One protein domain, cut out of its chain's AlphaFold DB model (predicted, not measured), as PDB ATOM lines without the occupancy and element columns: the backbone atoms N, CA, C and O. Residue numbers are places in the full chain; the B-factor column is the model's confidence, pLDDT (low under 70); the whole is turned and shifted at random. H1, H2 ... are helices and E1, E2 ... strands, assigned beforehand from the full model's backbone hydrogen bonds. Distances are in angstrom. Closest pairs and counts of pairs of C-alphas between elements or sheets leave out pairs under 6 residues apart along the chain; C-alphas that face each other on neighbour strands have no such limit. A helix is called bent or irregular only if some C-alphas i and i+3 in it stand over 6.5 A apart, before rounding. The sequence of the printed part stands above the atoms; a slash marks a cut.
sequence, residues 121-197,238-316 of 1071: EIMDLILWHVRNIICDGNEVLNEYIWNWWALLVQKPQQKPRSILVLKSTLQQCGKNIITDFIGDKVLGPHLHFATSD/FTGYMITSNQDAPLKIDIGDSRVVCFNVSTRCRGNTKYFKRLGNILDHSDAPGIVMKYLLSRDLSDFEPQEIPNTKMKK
ATOM      1  N   GLU A 121     158.581 235.232 210.285       83.75
ATOM      2  CA  GLU A 121     159.638 234.204 210.331       83.75
ATOM      3  C   GLU A 121     161.046 234.820 210.378       83.75
ATOM      4  O   GLU A 121     161.935 234.318 211.065       83.75
ATOM      5  N   ILE A 122     161.222 235.954 209.694       87.44
ATOM      6  CA  ILE A 122     162.449 236.757 209.706       87.44
ATOM      7  C   ILE A 122     162.496 237.647 210.956       87.44
ATOM      8  O   ILE A 122     163.512 237.690 211.651       87.44
ATOM      9  N   MET A 123     161.403 238.356 211.256       91.94
ATOM     10  CA  MET A 123     161.380 239.359 212.324       91.94
ATOM     11  C   MET A 123     161.464 238.746 213.732       91.94
ATOM     12  O   MET A 123     162.151 239.293 214.592       91.94
ATOM     13  N   ASP A 124     160.818 237.605 213.979       91.38
ATOM     14  CA  ASP A 124     160.695 237.013 215.316       91.38
ATOM     15  C   ASP A 124     162.049 236.539 215.865       91.38
ATOM     16  O   ASP A 124     162.319 236.723 217.053       91.38
ATOM     17  N   LEU A 125     162.952 236.012 215.022       89.06
ATOM     18  CA  LEU A 125     164.314 235.661 215.454       89.06
ATOM     19  C   LEU A 125     165.127 236.913 215.832       89.06
ATOM     20  O   LEU A 125     165.897 236.879 216.797       89.06
ATOM     21  N   ILE A 126     164.946 238.018 215.100       92.75
ATOM     22  CA  ILE A 126     165.621 239.300 215.359       92.75
ATOM     23  C   ILE A 126     165.104 239.912 216.669       92.75
ATOM     24  O   ILE A 126     165.900 240.283 217.534       92.75
ATOM     25  N   LEU A 127     163.780 239.949 216.858       93.56
ATOM     26  CA  LEU A 127     163.139 240.383 218.103       93.56
ATOM     27  C   LEU A 127     163.588 239.525 219.289       93.56
ATOM     28  O   LEU A 127     163.958 240.061 220.333       93.56
ATOM     29  N   TRP A 128     163.621 238.198 219.122       92.75
ATOM     30  CA  TRP A 128     164.087 237.279 220.157       92.75
ATOM     31  C   TRP A 128     165.555 237.525 220.514       92.75
ATOM     32  O   TRP A 128     165.882 237.519 221.701       92.75
ATOM     33  N   HIS A 129     166.426 237.780 219.526       90.88
ATOM     34  CA  HIS A 129     167.837 238.096 219.759       90.88
ATOM     35  C   HIS A 129     168.004 239.382 220.575       90.88
ATOM     36  O   HIS A 129     168.703 239.379 221.587       90.88
ATOM     37  N   VAL A 130     167.336 240.471 220.182       92.94
ATOM     38  CA  VAL A 130     167.417 241.744 220.914       92.94
ATOM     39  C   VAL A 130     166.889 241.574 222.341       92.94
ATOM     40  O   VAL A 130     167.619 241.841 223.293       92.94
ATOM     41  N   ARG A 131     165.688 241.009 222.503       92.50
ATOM     42  CA  ARG A 131     165.050 240.811 223.811       92.50
ATOM     43  C   ARG A 131     165.861 239.914 224.750       92.50
ATOM     44  O   ARG A 131     166.108 240.293 225.889       92.50
ATOM     45  N   ASN A 132     166.282 238.732 224.296       88.44
ATOM     46  CA  ASN A 132     166.886 237.711 225.166       88.44
ATOM     47  C   ASN A 132     168.410 237.796 225.263       88.44
ATOM     48  O   ASN A 132     168.966 237.305 226.240       88.44
ATOM     49  N   ILE A 133     169.089 238.371 224.266       88.75
ATOM     50  CA  ILE A 133     170.555 238.460 224.247       88.75
ATOM     51  C   ILE A 133     171.009 239.882 224.554       88.75
ATOM     52  O   ILE A 133     171.786 240.061 225.484       88.75
ATOM     53  N   ILE A 134     170.516 240.905 223.850       89.88
ATOM     54  CA  ILE A 134     170.962 242.292 224.081       89.88
ATOM     55  C   ILE A 134     170.384 242.875 225.380       89.88
ATOM     56  O   ILE A 134     171.096 243.560 226.110       89.88
ATOM     57  N   CYS A 135     169.117 242.582 225.678       89.69
ATOM     58  CA  CYS A 135     168.402 243.099 226.849       89.69
ATOM     59  C   CYS A 135     168.285 242.091 228.009       89.69
ATOM     60  O   CYS A 135     167.716 242.441 229.037       89.69
ATOM     61  N   ASP A 136     168.794 240.861 227.852       88.25
ATOM     62  CA  ASP A 136     168.759 239.769 228.849       88.25
ATOM     63  C   ASP A 136     167.362 239.507 229.462       88.25
ATOM     64  O   ASP A 136     167.214 239.189 230.636       88.25
ATOM     65  N   GLY A 137     166.305 239.664 228.656       87.00
ATOM     66  CA  GLY A 137     164.905 239.504 229.071       87.00
ATOM     67  C   GLY A 137     164.262 240.745 229.705       87.00
ATOM     68  O   GLY A 137     163.089 240.702 230.060       87.00
ATOM     69  N   ASN A 138     164.979 241.864 229.834       88.50
ATOM     70  CA  ASN A 138     164.422 243.106 230.367       88.50
ATOM     71  C   ASN A 138     163.551 243.824 229.317       88.50
ATOM     72  O   ASN A 138     164.067 244.430 228.373       88.50
ATOM     73  N   GLU A 139     162.227 243.793 229.503       90.56
ATOM     74  CA  GLU A 139     161.267 244.408 228.572       90.56
ATOM     75  C   GLU A 139     161.428 245.927 228.441       90.56
ATOM     76  O   GLU A 139     161.308 246.457 227.341       90.56
ATOM     77  N   VAL A 140     161.756 246.633 229.529       90.75
ATOM     78  CA  VAL A 140     161.928 248.097 229.510       90.75
ATOM     79  C   VAL A 140     163.112 248.483 228.618       90.75
ATOM     80  O   VAL A 140     163.017 249.414 227.820       90.75
ATOM     81  N   LEU A 141     164.216 247.732 228.691       91.19
ATOM     82  CA  LEU A 141     165.360 247.905 227.794       91.19
ATOM     83  C   LEU A 141     165.052 247.488 226.352       91.19
ATOM     84  O   LEU A 141     165.543 248.140 225.431       91.19
ATOM     85  N   ASN A 142     164.256 246.433 226.151       93.75
ATOM     86  CA  ASN A 142     163.846 245.970 224.825       93.75
ATOM     87  C   ASN A 142     162.968 247.015 224.110       93.75
ATOM     88  O   ASN A 142     163.237 247.367 222.963       93.75
ATOM     89  N   GLU A 143     161.978 247.583 224.796       93.50
ATOM     90  CA  GLU A 143     161.160 248.665 224.243       93.50
ATOM     91  C   GLU A 143     161.985 249.938 224.007       93.50
ATOM     92  O   GLU A 143     161.876 250.557 222.944       93.50
ATOM     93  N   TYR A 144     162.882 250.291 224.938       94.06
ATOM     94  CA  TYR A 144     163.757 251.454 224.791       94.06
ATOM     95  C   TYR A 144     164.680 251.347 223.563       94.06
ATOM     96  O   TYR A 144     164.760 252.298 222.787       94.06
ATOM     97  N   ILE A 145     165.368 250.215 223.341       94.62
ATOM     98  CA  ILE A 145     166.314 250.088 222.212       94.62
ATOM     99  C   ILE A 145     165.602 250.116 220.852       94.62
ATOM    100  O   ILE A 145     166.077 250.777 219.924       94.62
ATOM    101  N   TRP A 146     164.427 249.490 220.741       95.44
ATOM    102  CA  TRP A 146     163.629 249.539 219.515       95.44
ATOM    103  C   TRP A 146     163.046 250.929 219.247       95.44
ATOM    104  O   TRP A 146     163.053 251.371 218.098       95.44
ATOM    105  N   ASN A 147     162.608 251.654 220.282       95.50
ATOM    106  CA  ASN A 147     162.190 253.051 220.145       95.50
ATOM    107  C   ASN A 147     163.359 253.979 219.780       95.50
ATOM    108  O   ASN A 147     163.199 254.880 218.956       95.50
ATOM    109  N   TRP A 148     164.553 253.728 220.319       95.31
ATOM    110  CA  TRP A 148     165.763 254.487 220.001       95.31
ATOM    111  C   TRP A 148     166.178 254.324 218.532       95.31
ATOM    112  O   TRP A 148     166.427 255.320 217.851       95.31
ATOM    113  N   TRP A 149     166.173 253.098 217.992       95.50
ATOM    114  CA  TRP A 149     166.401 252.878 216.555       95.50
ATOM    115  C   TRP A 149     165.265 253.428 215.682       95.50
ATOM    116  O   TRP A 149     165.531 253.975 214.612       95.50
ATOM    117  N   ALA A 150     164.009 253.341 216.128       95.25
ATOM    118  CA  ALA A 150     162.880 253.906 215.393       95.25
ATOM    119  C   ALA A 150     162.962 255.440 215.313       95.25
ATOM    120  O   ALA A 150     162.669 256.006 214.259       95.25
ATOM    121  N   LEU A 151     163.446 256.118 216.361       94.56
ATOM    122  CA  LEU A 151     163.694 257.563 216.352       94.56
ATOM    123  C   LEU A 151     164.658 257.971 215.228       94.56
ATOM    124  O   LEU A 151     164.367 258.920 214.502       94.56
ATOM    125  N   LEU A 152     165.757 257.229 215.040       93.75
ATOM    126  CA  LEU A 152     166.746 257.498 213.985       93.75
ATOM    127  C   LEU A 152     166.164 257.423 212.564       93.75
ATOM    128  O   LEU A 152     166.734 258.010 211.650       93.75
ATOM    129  N   VAL A 153     165.052 256.710 212.368       93.50
ATOM    130  CA  VAL A 153     164.411 256.505 211.058       93.50
ATOM    131  C   VAL A 153     163.180 257.401 210.871       93.50
ATOM    132  O   VAL A 153     162.989 257.977 209.798       93.50
ATOM    133  N   GLN A 154     162.344 257.536 211.905       93.44
ATOM    134  CA  GLN A 154     161.106 258.322 211.873       93.44
ATOM    135  C   GLN A 154     161.333 259.821 212.101       93.44
ATOM    136  O   GLN A 154     160.628 260.647 211.523       93.44
ATOM    137  N   LYS A 155     162.299 260.182 212.953       92.12
ATOM    138  CA  LYS A 155     162.638 261.566 213.314       92.12
ATOM    139  C   LYS A 155     164.157 261.805 213.161       92.12
ATOM    140  O   LYS A 155     164.772 262.310 214.096       92.12
ATOM    141  N   PRO A 156     164.799 261.498 212.013       91.62
ATOM    142  CA  PRO A 156     166.256 261.611 211.851       91.62
ATOM    143  C   PRO A 156     166.805 263.034 212.050       91.62
ATOM    144  O   PRO A 156     167.976 263.217 212.363       91.62
ATOM    145  N   GLN A 157     165.960 264.055 211.895       89.75
ATOM    146  CA  GLN A 157     166.255 265.448 212.235       89.75
ATOM    147  C   GLN A 157     166.323 265.729 213.755       89.75
ATOM    148  O   GLN A 157     166.563 266.867 214.158       89.75
ATOM    149  N   GLN A 158     166.098 264.728 214.610       89.81
ATOM    150  CA  GLN A 158     166.189 264.804 216.065       89.81
ATOM    151  C   GLN A 158     167.358 263.937 216.550       89.81
ATOM    152  O   GLN A 158     167.307 262.711 216.508       89.81
ATOM    153  N   LYS A 159     168.415 264.580 217.058       90.75
ATOM    154  CA  LYS A 159     169.531 263.880 217.710       90.75
ATOM    155  C   LYS A 159     169.016 263.176 218.982       90.75
ATOM    156  O   LYS A 159     168.384 263.860 219.790       90.75
ATOM    157  N   PRO A 160     169.318 261.882 219.222       90.12
ATOM    158  CA  PRO A 160     168.822 261.172 220.406       90.12
ATOM    159  C   PRO A 160     169.281 261.779 221.738       90.12
ATOM    160  O   PRO A 160     168.555 261.717 222.718       90.12
ATOM    161  N   ARG A 161     170.485 262.370 221.793       90.00
ATOM    162  CA  ARG A 161     171.129 262.888 223.023       90.00
ATOM    163  C   ARG A 161     171.369 261.862 224.142       90.00
ATOM    164  O   ARG A 161     171.834 262.234 225.218       90.00
ATOM    165  N   SER A 162     171.159 260.582 223.857       90.06
ATOM    166  CA  SER A 162     171.582 259.448 224.675       90.06
ATOM    167  C   SER A 162     172.563 258.545 223.917       90.06
ATOM    168  O   SER A 162     172.665 258.592 222.686       90.06
ATOM    169  N   ILE A 163     173.315 257.745 224.673       90.06
ATOM    170  CA  ILE A 163     174.303 256.774 224.199       90.06
ATOM    171  C   ILE A 163     173.983 255.389 224.767       90.06
ATOM    172  O   ILE A 163     173.737 255.240 225.967       90.06
ATOM    173  N   LEU A 164     174.005 254.372 223.904       91.31
ATOM    174  CA  LEU A 164     173.750 252.984 224.292       91.31
ATOM    175  C   LEU A 164     175.074 252.269 224.586       91.31
ATOM    176  O   LEU A 164     175.983 252.283 223.760       91.31
ATOM    177  N   VAL A 165     175.193 251.625 225.746       88.88
ATOM    178  CA  VAL A 165     176.409 250.916 226.175       88.88
ATOM    179  C   VAL A 165     176.103 249.437 226.360       88.88
ATOM    180  O   VAL A 165     175.430 249.057 227.315       88.88
ATOM    181  N   LEU A 166     176.619 248.601 225.460       88.25
ATOM    182  CA  LEU A 166     176.432 247.152 225.451       88.25
ATOM    183  C   LEU A 166     177.658 246.469 226.078       88.25
ATOM    184  O   LEU A 166     178.680 246.240 225.415       88.25
ATOM    185  N   LYS A 167     177.559 246.129 227.368       85.06
ATOM    186  CA  LYS A 167     178.579 245.377 228.118       85.06
ATOM    187  C   LYS A 167     178.295 243.877 228.048       85.06
ATOM    188  O   LYS A 167     177.160 243.451 227.935       85.06
ATOM    189  N   SER A 168     179.341 243.066 228.113       78.56
ATOM    190  CA  SER A 168     179.267 241.669 228.565       78.56
ATOM    191  C   SER A 168     180.608 241.337 229.195       78.56
ATOM    192  O   SER A 168     181.634 241.857 228.760       78.56
ATOM    193  N   THR A 169     180.610 240.458 230.188       63.00
ATOM    194  CA  THR A 169     181.835 239.972 230.843       63.00
ATOM    195  C   THR A 169     182.694 239.103 229.917       63.00
ATOM    196  O   THR A 169     183.887 238.928 230.142       63.00
ATOM    197  N   LEU A 170     182.092 238.540 228.863       64.62
ATOM    198  CA  LEU A 170     182.707 237.544 227.990       64.62
ATOM    199  C   LEU A 170     182.494 237.884 226.511       64.62
ATOM    200  O   LEU A 170     181.419 238.329 226.101       64.62
ATOM    201  N   GLN A 171     183.519 237.643 225.689       68.69
ATOM    202  CA  GLN A 171     183.438 237.797 224.232       68.69
ATOM    203  C   GLN A 171     182.507 236.751 223.591       68.69
ATOM    204  O   GLN A 171     182.195 235.721 224.196       68.69
ATOM    205  N   GLN A 172     182.125 237.005 222.330       65.50
ATOM    206  CA  GLN A 172     181.289 236.132 221.485       65.50
ATOM    207  C   GLN A 172     179.818 235.997 221.935       65.50
ATOM    208  O   GLN A 172     179.175 234.982 221.680       65.50
ATOM    209  N   CYS A 173     179.260 237.043 222.557       69.88
ATOM    210  CA  CYS A 173     177.828 237.117 222.899       69.88
ATOM    211  C   CYS A 173     176.940 237.690 221.768       69.88
ATOM    212  O   CYS A 173     175.737 237.810 221.941       69.88
ATOM    213  N   GLY A 174     177.507 238.052 220.609       67.81
ATOM    214  CA  GLY A 174     176.740 238.474 219.423       67.81
ATOM    215  C   GLY A 174     176.418 239.970 219.289       67.81
ATOM    216  O   GLY A 174     175.849 240.345 218.275       67.81
ATOM    217  N   LYS A 175     176.829 240.824 220.240       76.94
ATOM    218  CA  LYS A 175     176.560 242.287 220.280       76.94
ATOM    219  C   LYS A 175     176.577 242.987 218.917       76.94
ATOM    220  O   LYS A 175     175.614 243.652 218.557       76.94
ATOM    221  N   ASN A 176     177.686 242.830 218.198       83.88
ATOM    222  CA  ASN A 176     177.957 243.533 216.951       83.88
ATOM    223  C   ASN A 176     177.041 243.074 215.807       83.88
ATOM    224  O   ASN A 176     176.692 243.863 214.945       83.88
ATOM    225  N   ILE A 177     176.582 241.817 215.824       86.19
ATOM    226  CA  ILE A 177     175.823 241.210 214.719       86.19
ATOM    227  C   ILE A 177     174.569 242.035 214.396       86.19
ATOM    228  O   ILE A 177     174.286 242.296 213.229       86.19
ATOM    229  N   ILE A 178     173.835 242.475 215.423       89.06
ATOM    230  CA  ILE A 178     172.629 243.283 215.224       89.06
ATOM    231  C   ILE A 178     172.940 244.768 215.002       89.06
ATOM    232  O   ILE A 178     172.264 245.402 214.197       89.06
ATOM    233  N   THR A 179     173.962 245.336 215.657       89.31
ATOM    234  CA  THR A 179     174.316 246.756 215.463       89.31
ATOM    235  C   THR A 179     174.836 247.015 214.059       89.31
ATOM    236  O   THR A 179     174.415 247.979 213.427       89.31
ATOM    237  N   ASP A 180     175.679 246.119 213.554       90.19
ATOM    238  CA  ASP A 180     176.304 246.218 212.240       90.19
ATOM    239  C   ASP A 180     175.256 245.942 211.147       90.19
ATOM    240  O   ASP A 180     175.215 246.639 210.139       90.19
ATOM    241  N   PHE A 181     174.302 245.028 211.376       92.88
ATOM    242  CA  PHE A 181     173.144 244.859 210.487       92.88
ATOM    243  C   PHE A 181     172.263 246.121 210.409       92.88
ATOM    244  O   PHE A 181     171.925 246.570 209.309       92.88
ATOM    245  N   ILE A 182     171.894 246.721 211.549       93.12
ATOM    246  CA  ILE A 182     171.112 247.970 211.566       93.12
ATOM    247  C   ILE A 182     171.904 249.096 210.879       93.12
ATOM    248  O   ILE A 182     171.352 249.820 210.050       93.12
ATOM    249  N   GLY A 183     173.198 249.214 211.173       91.19
ATOM    250  CA  GLY A 183     174.094 250.201 210.579       91.19
ATOM    251  C   GLY A 183     174.250 250.042 209.066       91.19
ATOM    252  O   GLY A 183     173.858 250.928 208.311       91.19
ATOM    253  N   ASP A 184     174.780 248.913 208.610       89.06
ATOM    254  CA  ASP A 184     175.215 248.726 207.223       89.06
ATOM    255  C   ASP A 184     174.079 248.321 206.279       89.06
ATOM    256  O   ASP A 184     174.082 248.717 205.113       89.06
ATOM    257  N   LYS A 185     173.099 247.534 206.745       90.62
ATOM    258  CA  LYS A 185     172.028 247.003 205.882       90.62
ATOM    259  C   LYS A 185     170.748 247.835 205.943       90.62
ATOM    260  O   LYS A 185     170.118 248.039 204.906       90.62
ATOM    261  N   VAL A 186     170.354 248.321 207.126       91.94
ATOM    262  CA  VAL A 186     169.103 249.089 207.302       91.94
ATOM    263  C   VAL A 186     169.321 250.580 207.029       91.94
ATOM    264  O   VAL A 186     168.670 251.141 206.142       91.94
ATOM    265  N   LEU A 187     170.250 251.226 207.742       91.44
ATOM    266  CA  LEU A 187     170.561 252.648 207.550       91.44
ATOM    267  C   LEU A 187     171.421 252.866 206.293       91.44
ATOM    268  O   LEU A 187     171.062 253.669 205.430       91.44
ATOM    269  N   GLY A 188     172.505 252.101 206.160       88.25
ATOM    270  CA  GLY A 188     173.460 252.120 205.052       88.25
ATOM    271  C   GLY A 188     174.875 252.533 205.487       88.25
ATOM    272  O   GLY A 188     175.018 253.395 206.358       88.25
ATOM    273  N   PRO A 189     175.935 252.008 204.839       84.06
ATOM    274  CA  PRO A 189     177.333 252.273 205.210       84.06
ATOM    275  C   PRO A 189     177.743 253.746 205.029       84.06
ATOM    276  O   PRO A 189     178.721 254.205 205.603       84.06
ATOM    277  N   HIS A 190     176.975 254.529 204.267       83.25
ATOM    278  CA  HIS A 190     177.154 255.977 204.122       83.25
ATOM    279  C   HIS A 190     176.587 256.797 205.298       83.25
ATOM    280  O   HIS A 190     176.774 258.015 205.329       83.25
ATOM    281  N   LEU A 191     175.891 256.152 206.244       87.56
ATOM    282  CA  LEU A 191     175.341 256.734 207.479       87.56
ATOM    283  C   LEU A 191     175.855 256.041 208.754       87.56
ATOM    284  O   LEU A 191     175.622 256.547 209.851       87.56
ATOM    285  N   HIS A 192     176.541 254.906 208.621       89.31
ATOM    286  CA  HIS A 192     177.102 254.127 209.721       89.31
ATOM    287  C   HIS A 192     178.632 254.249 209.762       89.31
ATOM    288  O   HIS A 192     179.295 254.337 208.732       89.31
ATOM    289  N   PHE A 193     179.207 254.269 210.966       86.50
ATOM    290  CA  PHE A 193     180.654 254.267 211.161       86.50
ATOM    291  C   PHE A 193     181.016 253.500 212.433       86.50
ATOM    292  O   PHE A 193     180.738 253.957 213.543       86.50
ATOM    293  N   ALA A 194     181.679 252.356 212.263       83.94
ATOM    294  CA  ALA A 194     182.196 251.533 213.349       83.94
ATOM    295  C   ALA A 194     183.733 251.601 213.403       83.94
ATOM    296  O   ALA A 194     184.417 251.561 212.381       83.94
ATOM    297  N   THR A 195     184.298 251.693 214.609       79.62
ATOM    298  CA  THR A 195     185.752 251.661 214.836       79.62
ATOM    299  C   THR A 195     186.065 251.123 216.231       79.62
ATOM    300  O   THR A 195     185.391 251.459 217.202       79.62
ATOM    301  N   SER A 196     187.118 250.311 216.343       74.81
ATOM    302  CA  SER A 196     187.735 249.942 217.627       74.81
ATOM    303  C   SER A 196     188.708 251.010 218.146       74.81
ATOM    304  O   SER A 196     189.078 251.004 219.317       74.81
ATOM    305  N   ASP A 197     189.119 251.930 217.273       68.12
ATOM    306  CA  ASP A 197     190.030 253.031 217.560       68.12
ATOM    307  C   ASP A 197     189.227 254.315 217.822       68.12
ATOM    308  O   ASP A 197     188.696 254.937 216.894       68.12
ATOM    309  N   PHE A 238     173.333 265.106 214.115       90.31
ATOM    310  CA  PHE A 238     172.232 264.184 214.405       90.31
ATOM    311  C   PHE A 238     172.735 262.802 214.858       90.31
ATOM    312  O   PHE A 238     171.943 261.882 215.031       90.31
ATOM    313  N   THR A 239     174.049 262.650 215.065       89.25
ATOM    314  CA  THR A 239     174.700 261.369 215.366       89.25
ATOM    315  C   THR A 239     174.160 260.757 216.661       89.25
ATOM    316  O   THR A 239     174.206 261.397 217.719       89.25
ATOM    317  N   GLY A 240     173.678 259.515 216.574       90.94
ATOM    318  CA  GLY A 240     173.445 258.631 217.717       90.94
ATOM    319  C   GLY A 240     174.685 257.774 217.982       90.94
ATOM    320  O   GLY A 240     175.351 257.351 217.042       90.94
ATOM    321  N   TYR A 241     175.001 257.523 219.253       90.69
ATOM    322  CA  TYR A 241     176.203 256.784 219.644       90.69
ATOM    323  C   TYR A 241     175.854 255.441 220.291       90.69
ATOM    324  O   TYR A 241     174.944 255.350 221.118       90.69
ATOM    325  N   MET A 242     176.633 254.412 219.958       90.06
ATOM    326  CA  MET A 242     176.601 253.101 220.604       90.06
ATOM    327  C   MET A 242     178.034 252.666 220.932       90.06
ATOM    328  O   MET A 242     178.943 252.874 220.131       90.06
ATOM    329  N   ILE A 243     178.250 252.073 222.107       86.88
ATOM    330  CA  ILE A 243     179.545 251.539 222.550       86.88
ATOM    331  C   ILE A 243     179.368 250.082 222.963       86.88
ATOM    332  O   ILE A 243     178.712 249.772 223.956       86.88
ATOM    333  N   THR A 244     180.010 249.179 222.231       85.69
ATOM    334  CA  THR A 244     180.150 247.766 222.599       85.69
ATOM    335  C   THR A 244     181.469 247.567 223.343       85.69
ATOM    336  O   THR A 244     182.531 247.819 222.778       85.69
ATOM    337  N   SER A 245     181.438 247.091 224.589       79.56
ATOM    338  CA  SER A 245     182.665 246.842 225.363       79.56
ATOM    339  C   SER A 245     182.607 245.544 226.155       79.56
ATOM    340  O   SER A 245     181.532 245.061 226.505       79.56
ATOM    341  N   ASN A 246     183.778 244.974 226.432       77.75
ATOM    342  CA  ASN A 246     183.948 243.787 227.273       77.75
ATOM    343  C   ASN A 246     184.654 244.115 228.605       77.75
ATOM    344  O   ASN A 246     185.047 243.207 229.325       77.75
ATOM    345  N   GLN A 247     184.875 245.402 228.898       67.62
ATOM    346  CA  GLN A 247     185.483 245.875 230.144       67.62
ATOM    347  C   GLN A 247     184.415 246.261 231.167       67.62
ATOM    348  O   GLN A 247     183.293 246.619 230.798       67.62
ATOM    349  N   ASP A 248     184.778 246.245 232.451       57.28
ATOM    350  CA  ASP A 248     183.805 246.467 233.515       57.28
ATOM    351  C   ASP A 248     183.305 247.906 233.644       57.28
ATOM    352  O   ASP A 248     182.111 248.094 233.880       57.28
ATOM    353  N   ALA A 249     184.173 248.887 233.386       60.09
ATOM    354  CA  ALA A 249     183.866 250.317 233.389       60.09
ATOM    355  C   ALA A 249     184.197 250.954 232.017       60.09
ATOM    356  O   ALA A 249     185.224 251.617 231.873       60.09
ATOM    357  N   PRO A 250     183.355 250.757 230.983       62.44
ATOM    358  CA  PRO A 250     183.644 251.206 229.616       62.44
ATOM    359  C   PRO A 250     183.549 252.727 229.414       62.44
ATOM    360  O   PRO A 250     184.056 253.246 228.424       62.44
ATOM    361  N   LEU A 251     182.881 253.434 230.328       74.12
ATOM    362  CA  LEU A 251     182.676 254.880 230.314       74.12
ATOM    363  C   LEU A 251     182.630 255.414 231.741       74.12
ATOM    364  O   LEU A 251     182.109 254.735 232.628       74.12
ATOM    365  N   LYS A 252     183.089 256.653 231.953       75.00
ATOM    366  CA  LYS A 252     182.871 257.350 233.223       75.00
ATOM    367  C   LYS A 252     181.452 257.926 233.260       75.00
ATOM    368  O   LYS A 252     181.157 258.939 232.614       75.00
ATOM    369  N   ILE A 253     180.578 257.280 234.022       75.62
ATOM    370  CA  ILE A 253     179.201 257.721 234.232       75.62
ATOM    371  C   ILE A 253     179.236 258.659 235.431       75.62
ATOM    372  O   ILE A 253     179.507 258.238 236.554       75.62
ATOM    373  N   ASP A 254     179.025 259.952 235.185       69.62
ATOM    374  CA  ASP A 254     178.947 260.893 236.295       69.62
ATOM    375  C   ASP A 254     177.605 260.727 237.010       69.62
ATOM    376  O   ASP A 254     176.607 260.252 236.465       69.62
ATOM    377  N   ILE A 255     177.599 261.127 238.268       62.75
ATOM    378  CA  ILE A 255     176.428 261.079 239.124       62.75
ATOM    379  C   ILE A 255     175.350 262.016 238.542       62.75
ATOM    380  O   ILE A 255     175.625 263.190 238.295       62.75
ATOM    381  N   GLY A 256     174.146 261.488 238.297       63.53
ATOM    382  CA  GLY A 256     173.052 262.206 237.626       63.53
ATOM    383  C   GLY A 256     173.121 262.231 236.088       63.53
ATOM    384  O   GLY A 256     172.379 262.984 235.464       63.53
ATOM    385  N   ASP A 257     173.996 261.443 235.449       72.06
ATOM    386  CA  ASP A 257     174.118 261.419 233.985       72.06
ATOM    387  C   ASP A 257     172.910 260.729 233.305       72.06
ATOM    388  O   ASP A 257     172.795 259.497 233.249       72.06
ATOM    389  N   SER A 258     172.010 261.550 232.759       76.75
ATOM    390  CA  SER A 258     170.822 261.164 231.983       76.75
ATOM    391  C   SER A 258     171.097 260.942 230.487       76.75
ATOM    392  O   SER A 258     170.183 261.024 229.670       76.75
ATOM    393  N   ARG A 259     172.349 260.643 230.100       84.69
ATOM    394  CA  ARG A 259     172.725 260.345 228.703       84.69
ATOM    395  C   ARG A 259     173.102 258.882 228.479       84.69
ATOM    396  O   ARG A 259     172.914 258.381 227.377       84.69
ATOM    397  N   VAL A 260     173.634 258.189 229.488       87.56
ATOM    398  CA  VAL A 260     174.163 256.818 229.338       87.56
ATOM    399  C   VAL A 260     173.129 255.746 229.700       87.56
ATOM    400  O   VAL A 260     172.689 255.684 230.852       87.56
ATOM    401  N   VAL A 261     172.793 254.883 228.733       88.19
ATOM    402  CA  VAL A 261     171.917 253.702 228.878       88.19
ATOM    403  C   VAL A 261     172.776 252.436 228.882       88.19
ATOM    404  O   VAL A 261     173.582 252.235 227.975       88.19
ATOM    405  N   CYS A 262     172.620 251.571 229.885       87.94
ATOM    406  CA  CYS A 262     173.504 250.424 230.110       87.94
ATOM    407  C   CYS A 262     172.785 249.082 229.922       87.94
ATOM    408  O   CYS A 262     171.927 248.726 230.731       87.94
ATOM    409  N   PHE A 263     173.195 248.330 228.898       88.19
ATOM    410  CA  PHE A 263     172.715 246.991 228.553       88.19
ATOM    411  C   PHE A 263     173.743 245.941 228.982       88.19
ATOM    412  O   PHE A 263     174.889 245.962 228.517       88.19
ATOM    413  N   ASN A 264     173.324 245.007 229.836       86.00
ATOM    414  CA  ASN A 264     174.108 243.822 230.166       86.00
ATOM    415  C   ASN A 264     173.712 242.697 229.204       86.00
ATOM    416  O   ASN A 264     172.608 242.172 229.289       86.00
ATOM    417  N   VAL A 265     174.590 242.372 228.261       84.81
ATOM    418  CA  VAL A 265     174.305 241.431 227.175       84.81
ATOM    419  C   VAL A 265     174.520 239.999 227.656       84.81
ATOM    420  O   VAL A 265     175.616 239.635 228.095       84.81
ATOM    421  N   SER A 266     173.470 239.193 227.522       84.56
ATOM    422  CA  SER A 266     173.382 237.813 227.987       84.56
ATOM    423  C   SER A 266     174.434 236.907 227.356       84.56
ATOM    424  O   SER A 266     174.708 236.951 226.153       84.56
ATOM    425  N   THR A 267     174.971 235.992 228.158       82.06
ATOM    426  CA  THR A 267     175.882 234.933 227.706       82.06
ATOM    427  C   THR A 267     175.140 233.686 227.207       82.06
ATOM    428  O   THR A 267     175.789 232.760 226.723       82.06
ATOM    429  N   ARG A 268     173.796 233.661 227.258       80.38
ATOM    430  CA  ARG A 268     172.932 232.484 227.010       80.38
ATOM    431  C   ARG A 268     173.206 231.732 225.700       80.38
ATOM    432  O   ARG A 268     173.140 230.508 225.673       80.38
ATOM    433  N   CYS A 269     173.535 232.436 224.614       78.19
ATOM    434  CA  CYS A 269     173.851 231.820 223.315       78.19
ATOM    435  C   CYS A 269     175.357 231.663 223.033       78.19
ATOM    436  O   CYS A 269     175.729 231.258 221.929       78.19
ATOM    437  N   ARG A 270     176.246 231.973 223.986       79.88
ATOM    438  CA  ARG A 270     177.703 231.904 223.797       79.88
ATOM    439  C   ARG A 270     178.132 230.490 223.389       79.88
ATOM    440  O   ARG A 270     177.742 229.505 224.003       79.88
ATOM    441  N   GLY A 271     178.931 230.389 222.327       76.88
ATOM    442  CA  GLY A 271     179.366 229.104 221.764       76.88
ATOM    443  C   GLY A 271     178.313 228.366 220.920       76.88
ATOM    444  O   GLY A 271     178.666 227.406 220.235       76.88
ATOM    445  N   ASN A 272     177.050 228.817 220.875       83.00
ATOM    446  CA  ASN A 272     176.023 228.203 220.033       83.00
ATOM    447  C   ASN A 272     176.179 228.624 218.560       83.00
ATOM    448  O   ASN A 272     175.477 229.490 218.031       83.00
ATOM    449  N   THR A 273     177.115 227.971 217.874       83.56
ATOM    450  CA  THR A 273     177.406 228.204 216.453       83.56
ATOM    451  C   THR A 273     176.219 227.903 215.536       83.56
ATOM    452  O   THR A 273     176.099 228.539 214.492       83.56
ATOM    453  N   LYS A 274     175.315 226.982 215.907       85.56
ATOM    454  CA  LYS A 274     174.095 226.688 215.131       85.56
ATOM    455  C   LYS A 274     173.127 227.871 215.157       85.56
ATOM    456  O   LYS A 274     172.641 228.276 214.104       85.56
ATOM    457  N   TYR A 275     172.898 228.446 216.338       87.00
ATOM    458  CA  TYR A 275     172.074 229.640 216.515       87.00
ATOM    459  C   TYR A 275     172.639 230.832 215.734       87.00
ATOM    460  O   TYR A 275     171.926 231.415 214.922       87.00
ATOM    461  N   PHE A 276     173.928 231.150 215.902       87.31
ATOM    462  CA  PHE A 276     174.526 232.298 215.211       87.31
ATOM    463  C   PHE A 276     174.601 232.125 213.689       87.31
ATOM    464  O   PHE A 276     174.402 233.103 212.975       87.31
ATOM    465  N   LYS A 277     174.792 230.901 213.170       87.19
ATOM    466  CA  LYS A 277     174.656 230.625 211.728       87.19
ATOM    467  C   LYS A 277     173.228 230.862 211.230       87.19
ATOM    468  O   LYS A 277     173.052 231.484 210.192       87.19
ATOM    469  N   ARG A 278     172.209 230.409 211.971       87.06
ATOM    470  CA  ARG A 278     170.800 230.660 211.618       87.06
ATOM    471  C   ARG A 278     170.469 232.156 211.644       87.06
ATOM    472  O   ARG A 278     169.827 232.630 210.717       87.06
ATOM    473  N   LEU A 279     170.931 232.888 212.661       89.12
ATOM    474  CA  LEU A 279     170.764 234.341 212.747       89.12
ATOM    475  C   LEU A 279     171.451 235.051 211.574       89.12
ATOM    476  O   LEU A 279     170.802 235.850 210.912       89.12
ATOM    477  N   GLY A 280     172.709 234.711 211.268       88.38
ATOM    478  CA  GLY A 280     173.431 235.240 210.105       88.38
ATOM    479  C   GLY A 280     172.655 235.035 208.803       88.38
ATOM    480  O   GLY A 280     172.342 236.007 208.130       88.38
ATOM    481  N   ASN A 281     172.211 233.803 208.526       89.12
ATOM    482  CA  ASN A 281     171.416 233.493 207.333       89.12
ATOM    483  C   ASN A 281     170.115 234.317 207.222       89.12
ATOM    484  O   ASN A 281     169.695 234.629 206.111       89.12
ATOM    485  N   ILE A 282     169.459 234.653 208.343       90.44
ATOM    486  CA  ILE A 282     168.262 235.511 208.336       90.44
ATOM    487  C   ILE A 282     168.628 236.985 208.111       90.44
ATOM    488  O   ILE A 282     167.919 237.676 207.388       90.44
ATOM    489  N   LEU A 283     169.737 237.470 208.675       90.50
ATOM    490  CA  LEU A 283     170.209 238.848 208.477       90.50
ATOM    491  C   LEU A 283     170.795 239.086 207.071       90.50
ATOM    492  O   LEU A 283     170.714 240.199 206.557       90.50
ATOM    493  N   ASP A 284     171.331 238.046 206.430       90.00
ATOM    494  CA  ASP A 284     171.797 238.067 205.037       90.00
ATOM    495  C   ASP A 284     170.653 237.915 204.009       90.00
ATOM    496  O   ASP A 284     170.875 238.079 202.807       90.00
ATOM    497  N   HIS A 285     169.420 237.631 204.448       90.25
ATOM    498  CA  HIS A 285     168.253 237.541 203.568       90.25
ATOM    499  C   HIS A 285     167.918 238.912 202.953       90.25
ATOM    500  O   HIS A 285     167.815 239.909 203.672       90.25
ATOM    501  N   SER A 286     167.673 238.963 201.636       87.12
ATOM    502  CA  SER A 286     167.442 240.210 200.873       87.12
ATOM    503  C   SER A 286     166.384 241.126 201.487       87.12
ATOM    504  O   SER A 286     166.525 242.348 201.482       87.12
ATOM    505  N   ASP A 287     165.334 240.518 202.032       89.94
ATOM    506  CA  ASP A 287     164.150 241.230 202.505       89.94
ATOM    507  C   ASP A 287     164.280 241.686 203.965       89.94
ATOM    508  O   ASP A 287     163.546 242.577 204.398       89.94
ATOM    509  N   ALA A 288     165.212 241.109 204.738       92.50
ATOM    510  CA  ALA A 288     165.338 241.379 206.171       92.50
ATOM    511  C   ALA A 288     165.559 242.869 206.494       92.50
ATOM    512  O   ALA A 288     164.879 243.376 207.393       92.50
ATOM    513  N   PRO A 289     166.397 243.629 205.756       93.88
ATOM    514  CA  PRO A 289     166.546 245.061 205.998       93.88
ATOM    515  C   PRO A 289     165.252 245.845 205.749       93.88
ATOM    516  O   PRO A 289     164.946 246.780 206.487       93.88
ATOM    517  N   GLY A 290     164.464 245.451 204.743       93.88
ATOM    518  CA  GLY A 290     163.186 246.090 204.424       93.88
ATOM    519  C   GLY A 290     162.080 245.762 205.427       93.88
ATOM    520  O   GLY A 290     161.277 246.635 205.765       93.88
ATOM    521  N   ILE A 291     162.067 244.535 205.954       94.81
ATOM    522  CA  ILE A 291     161.163 244.094 207.027       94.81
ATOM    523  C   ILE A 291     161.464 244.855 208.322       94.81
ATOM    524  O   ILE A 291     160.552 245.415 208.930       94.81
ATOM    525  N   VAL A 292     162.739 244.962 208.710       95.81
ATOM    526  CA  VAL A 292     163.143 245.726 209.902       95.81
ATOM    527  C   VAL A 292     162.872 247.221 209.713       95.81
ATOM    528  O   VAL A 292     162.331 247.852 210.617       95.81
ATOM    529  N   MET A 293     163.124 247.786 208.527       95.19
ATOM    530  CA  MET A 293     162.751 249.169 208.202       95.19
ATOM    531  C   MET A 293     161.236 249.410 208.356       95.19
ATOM    532  O   MET A 293     160.819 250.405 208.948       95.19
ATOM    533  N   LYS A 294     160.399 248.479 207.876       94.75
ATOM    534  CA  LYS A 294     158.937 248.527 208.045       94.75
ATOM    535  C   LYS A 294     158.526 248.438 209.520       94.75
ATOM    536  O   LYS A 294     157.656 249.200 209.937       94.75
ATOM    537  N   TYR A 295     159.165 247.569 210.307       95.44
ATOM    538  CA  TYR A 295     158.929 247.458 211.749       95.44
ATOM    539  C   TYR A 295     159.282 248.759 212.485       95.44
ATOM    540  O   TYR A 295     158.440 249.294 213.206       95.44
ATOM    541  N   LEU A 296     160.466 249.333 212.240       95.31
ATOM    542  CA  LEU A 296     160.899 250.603 212.840       95.31
ATOM    543  C   LEU A 296     159.948 251.763 212.510       95.31
ATOM    544  O   LEU A 296     159.646 252.572 213.383       95.31
ATOM    545  N   LEU A 297     159.427 251.827 211.281       93.62
ATOM    546  CA  LEU A 297     158.426 252.823 210.868       93.62
ATOM    547  C   LEU A 297     157.023 252.593 211.465       93.62
ATOM    548  O   LEU A 297     156.188 253.487 211.373       93.62
ATOM    549  N   SER A 298     156.745 251.418 212.041       93.38
ATOM    550  CA  SER A 298     155.435 251.070 212.619       93.38
ATOM    551  C   SER A 298     155.317 251.310 214.129       93.38
ATOM    552  O   SER A 298     154.219 251.207 214.672       93.38
ATOM    553  N   ARG A 299     156.428 251.616 214.813       93.88
ATOM    554  CA  ARG A 299     156.449 251.865 216.264       93.88
ATOM    555  C   ARG A 299     155.884 253.243 216.603       93.88
ATOM    556  O   ARG A 299     156.183 254.211 215.908       93.88
ATOM    557  N   ASP A 300     155.125 253.340 217.691       92.62
ATOM    558  CA  ASP A 300     154.698 254.631 218.236       92.62
ATOM    559  C   ASP A 300     155.842 255.276 219.039       92.62
ATOM    560  O   ASP A 300     156.509 254.617 219.836       92.62
ATOM    561  N   LEU A 301     156.077 256.567 218.795       91.94
ATOM    562  CA  LEU A 301     157.105 257.398 219.429       91.94
ATOM    563  C   LEU A 301     156.503 258.704 219.978       91.94
ATOM    564  O   LEU A 301     157.186 259.737 219.995       91.94
ATOM    565  N   SER A 302     155.216 258.688 220.327       89.44
ATOM    566  CA  SER A 302     154.504 259.836 220.902       89.44
ATOM    567  C   SER A 302     154.977 260.118 222.330       89.44
ATOM    568  O   SER A 302     155.402 261.235 222.608       89.44
ATOM    569  N   ASP A 303     155.033 259.077 223.166       88.00
ATOM    570  CA  ASP A 303     155.437 259.155 224.580       88.00
ATOM    571  C   ASP A 303     156.923 258.797 224.812       88.00
ATOM    572  O   ASP A 303     157.355 258.605 225.942       88.00
ATOM    573  N   PHE A 304     157.728 258.654 223.750       90.69
ATOM    574  CA  PHE A 304     159.128 258.232 223.875       90.69
ATOM    575  C   PHE A 304     160.101 259.413 223.960       90.69
ATOM    576  O   PHE A 304     160.436 260.034 222.945       90.69
ATOM    577  N   GLU A 305     160.649 259.644 225.154       86.50
ATOM    578  CA  GLU A 305     161.772 260.554 225.376       86.50
ATOM    579  C   GLU A 305     163.105 259.797 225.559       86.50
ATOM    580  O   GLU A 305     163.320 259.137 226.572       86.50
ATOM    581  N   PRO A 306     164.096 259.947 224.654       85.31
ATOM    582  CA  PRO A 306     165.397 259.279 224.791       85.31
ATOM    583  C   PRO A 306     166.230 259.691 226.018       85.31
ATOM    584  O   PRO A 306     167.271 259.083 226.266       85.31
ATOM    585  N   GLN A 307     165.821 260.725 226.757       82.00
ATOM    586  CA  GLN A 307     166.467 261.171 227.998       82.00
ATOM    587  C   GLN A 307     165.858 260.511 229.251       82.00
ATOM    588  O   GLN A 307     166.484 260.538 230.312       82.00
ATOM    589  N   GLU A 308     164.696 259.860 229.130       85.00
ATOM    590  CA  GLU A 308     164.114 259.007 230.170       85.00
ATOM    591  C   GLU A 308     164.824 257.651 230.167       85.00
ATOM    592  O   GLU A 308     164.399 256.669 229.559       85.00
ATOM    593  N   ILE A 309     166.000 257.618 230.792       83.56
ATOM    594  CA  ILE A 309     166.859 256.436 230.783       83.56
ATOM    595  C   ILE A 309     166.375 255.394 231.802       83.56
ATOM    596  O   ILE A 309     166.329 255.706 232.994       83.56
ATOM    597  N   PRO A 310     166.141 254.133 231.383       82.25
ATOM    598  CA  PRO A 310     165.859 253.035 232.300       82.25
ATOM    599  C   PRO A 310     166.968 252.870 233.346       82.25
ATOM    600  O   PRO A 310     168.155 252.774 233.014       82.25
ATOM    601  N   ASN A 311     166.584 252.812 234.619       73.38
ATOM    602  CA  ASN A 311     167.520 252.639 235.722       73.38
ATOM    603  C   ASN A 311     167.915 251.159 235.849       73.38
ATOM    604  O   ASN A 311     167.159 250.350 236.383       73.38
ATOM    605  N   THR A 312     169.076 250.777 235.310       75.81
ATOM    606  CA  THR A 312     169.519 249.373 235.281       75.81
ATOM    607  C   THR A 312     170.504 249.058 236.397       75.81
ATOM    608  O   THR A 312     171.360 249.881 236.728       75.81
ATOM    609  N   LYS A 313     170.458 247.822 236.918       75.81
ATOM    610  CA  LYS A 313     171.436 247.309 237.895       75.81
ATOM    611  C   LYS A 313     172.879 247.567 237.438       75.81
ATOM    612  O   LYS A 313     173.651 248.168 238.167       75.81
ATOM    613  N   MET A 314     173.191 247.275 236.172       76.25
ATOM    614  CA  MET A 314     174.501 247.567 235.573       76.25
ATOM    615  C   MET A 314     174.899 249.053 235.652       76.25
ATOM    616  O   MET A 314     176.072 249.347 235.879       76.25
ATOM    617  N   LYS A 315     173.970 249.999 235.447       77.50
ATOM    618  CA  LYS A 315     174.269 251.434 235.580       77.50
ATOM    619  C   LYS A 315     174.609 251.782 237.032       77.50
ATOM    620  O   LYS A 315     175.604 252.468 237.262       77.50
ATOM    621  N   LYS A 316     173.837 251.256 237.992       76.50
ATOM    622  CA  LYS A 316     174.084 251.401 239.438       76.50
ATOM    623  C   LYS A 316     175.446 250.814 239.835       76.50
ATOM    624  O   LYS A 316     176.234 251.511 240.470       76.50
TER     625      LYS A 316
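What this domain is: This is residues 121 to 197 and 238 to 316 of the 1071 residues of the protein "Highly derived d5-like helicase-primase: PROVISIONAL" of Rhizophagus irregularis (strain DAOM 181602 / DAOM 197198 / MUCL 43194) (UniProt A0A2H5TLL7). A small sheet of three parallel strands, order E2 E1 E3, stands beside a cluster of helices H1, H2, H3 and H5, in which H5 is about perpendicular to the other three and touches each of them, H1 with residues 122 to 123 of H1 alone. H4 packs on H1, away from the sheet, and short H6 packs on edge strand E3. The 156 printed residues, mostly helix by named elements, run H1 H2 E1 H3 E2 E3 H4 H5 H6, six helices and three strands. The whole is compact, radius of gyration of the C-alphas 15.0 A, and spans 43 by 36 by 32 A.

How they stand to each other: H1, residues 121 to 134, only just touches H2, residues 139 to 154, with 3 pairs of C-alphas within 8 A, the closest Arg 131 and Asn 142 at 5.4 A. E1, residues 163 to 167, is parallel to E2, residues 241 to 245, with N 166 and O 243 2.8 A apart, and to E3, residues 260 to 264, with N 165 and O 261 2.8 A apart. H1, H2 and H3, residues 175 to 187, only graze the sheet. H4, residues 273 to 283, only just touches H1, with 3 pairs of C-alphas within 8 A, the closest Ile 122 and Ile 282 at 6.1 A. H5, residues 288 to 298, touches H2 about perpendicular at 85 degrees, closest C-alphas Ala 150 and Leu 296, 4.6 A. It touches residues 181 to 186 of H3 alone, closest C-alphas Val 186 and Pro 289, 4.9 A. H6, residues 313 to 316, is only just over E3, with 3 C-alphas, at a height over the sheet of 7.1 A. Every O i to N i+4 pair is within hydrogen-bond range in H4 and H5, against 8 of 10 in H1, 11 of 12 in H2 and 7 of 9 in H3; H6 is too short for one.

Where its parts are: H1 begins at C-alpha 121 (159.638, 234.204, 210.331) and is 19.6 A long, H2 21.7 A and H3 17.5 A. H6 ends at C-alpha 316 (174.084, 251.401, 239.438).

The domain as a whole: Residues 198 to 237 are not printed; C-alphas 197 and 238 are 21.2 A apart. The links E2 to E3 and H5 to H6 are long. pLDDT is under 70 at residues 169 to 174, 197, 247 to 250 and 254 to 256.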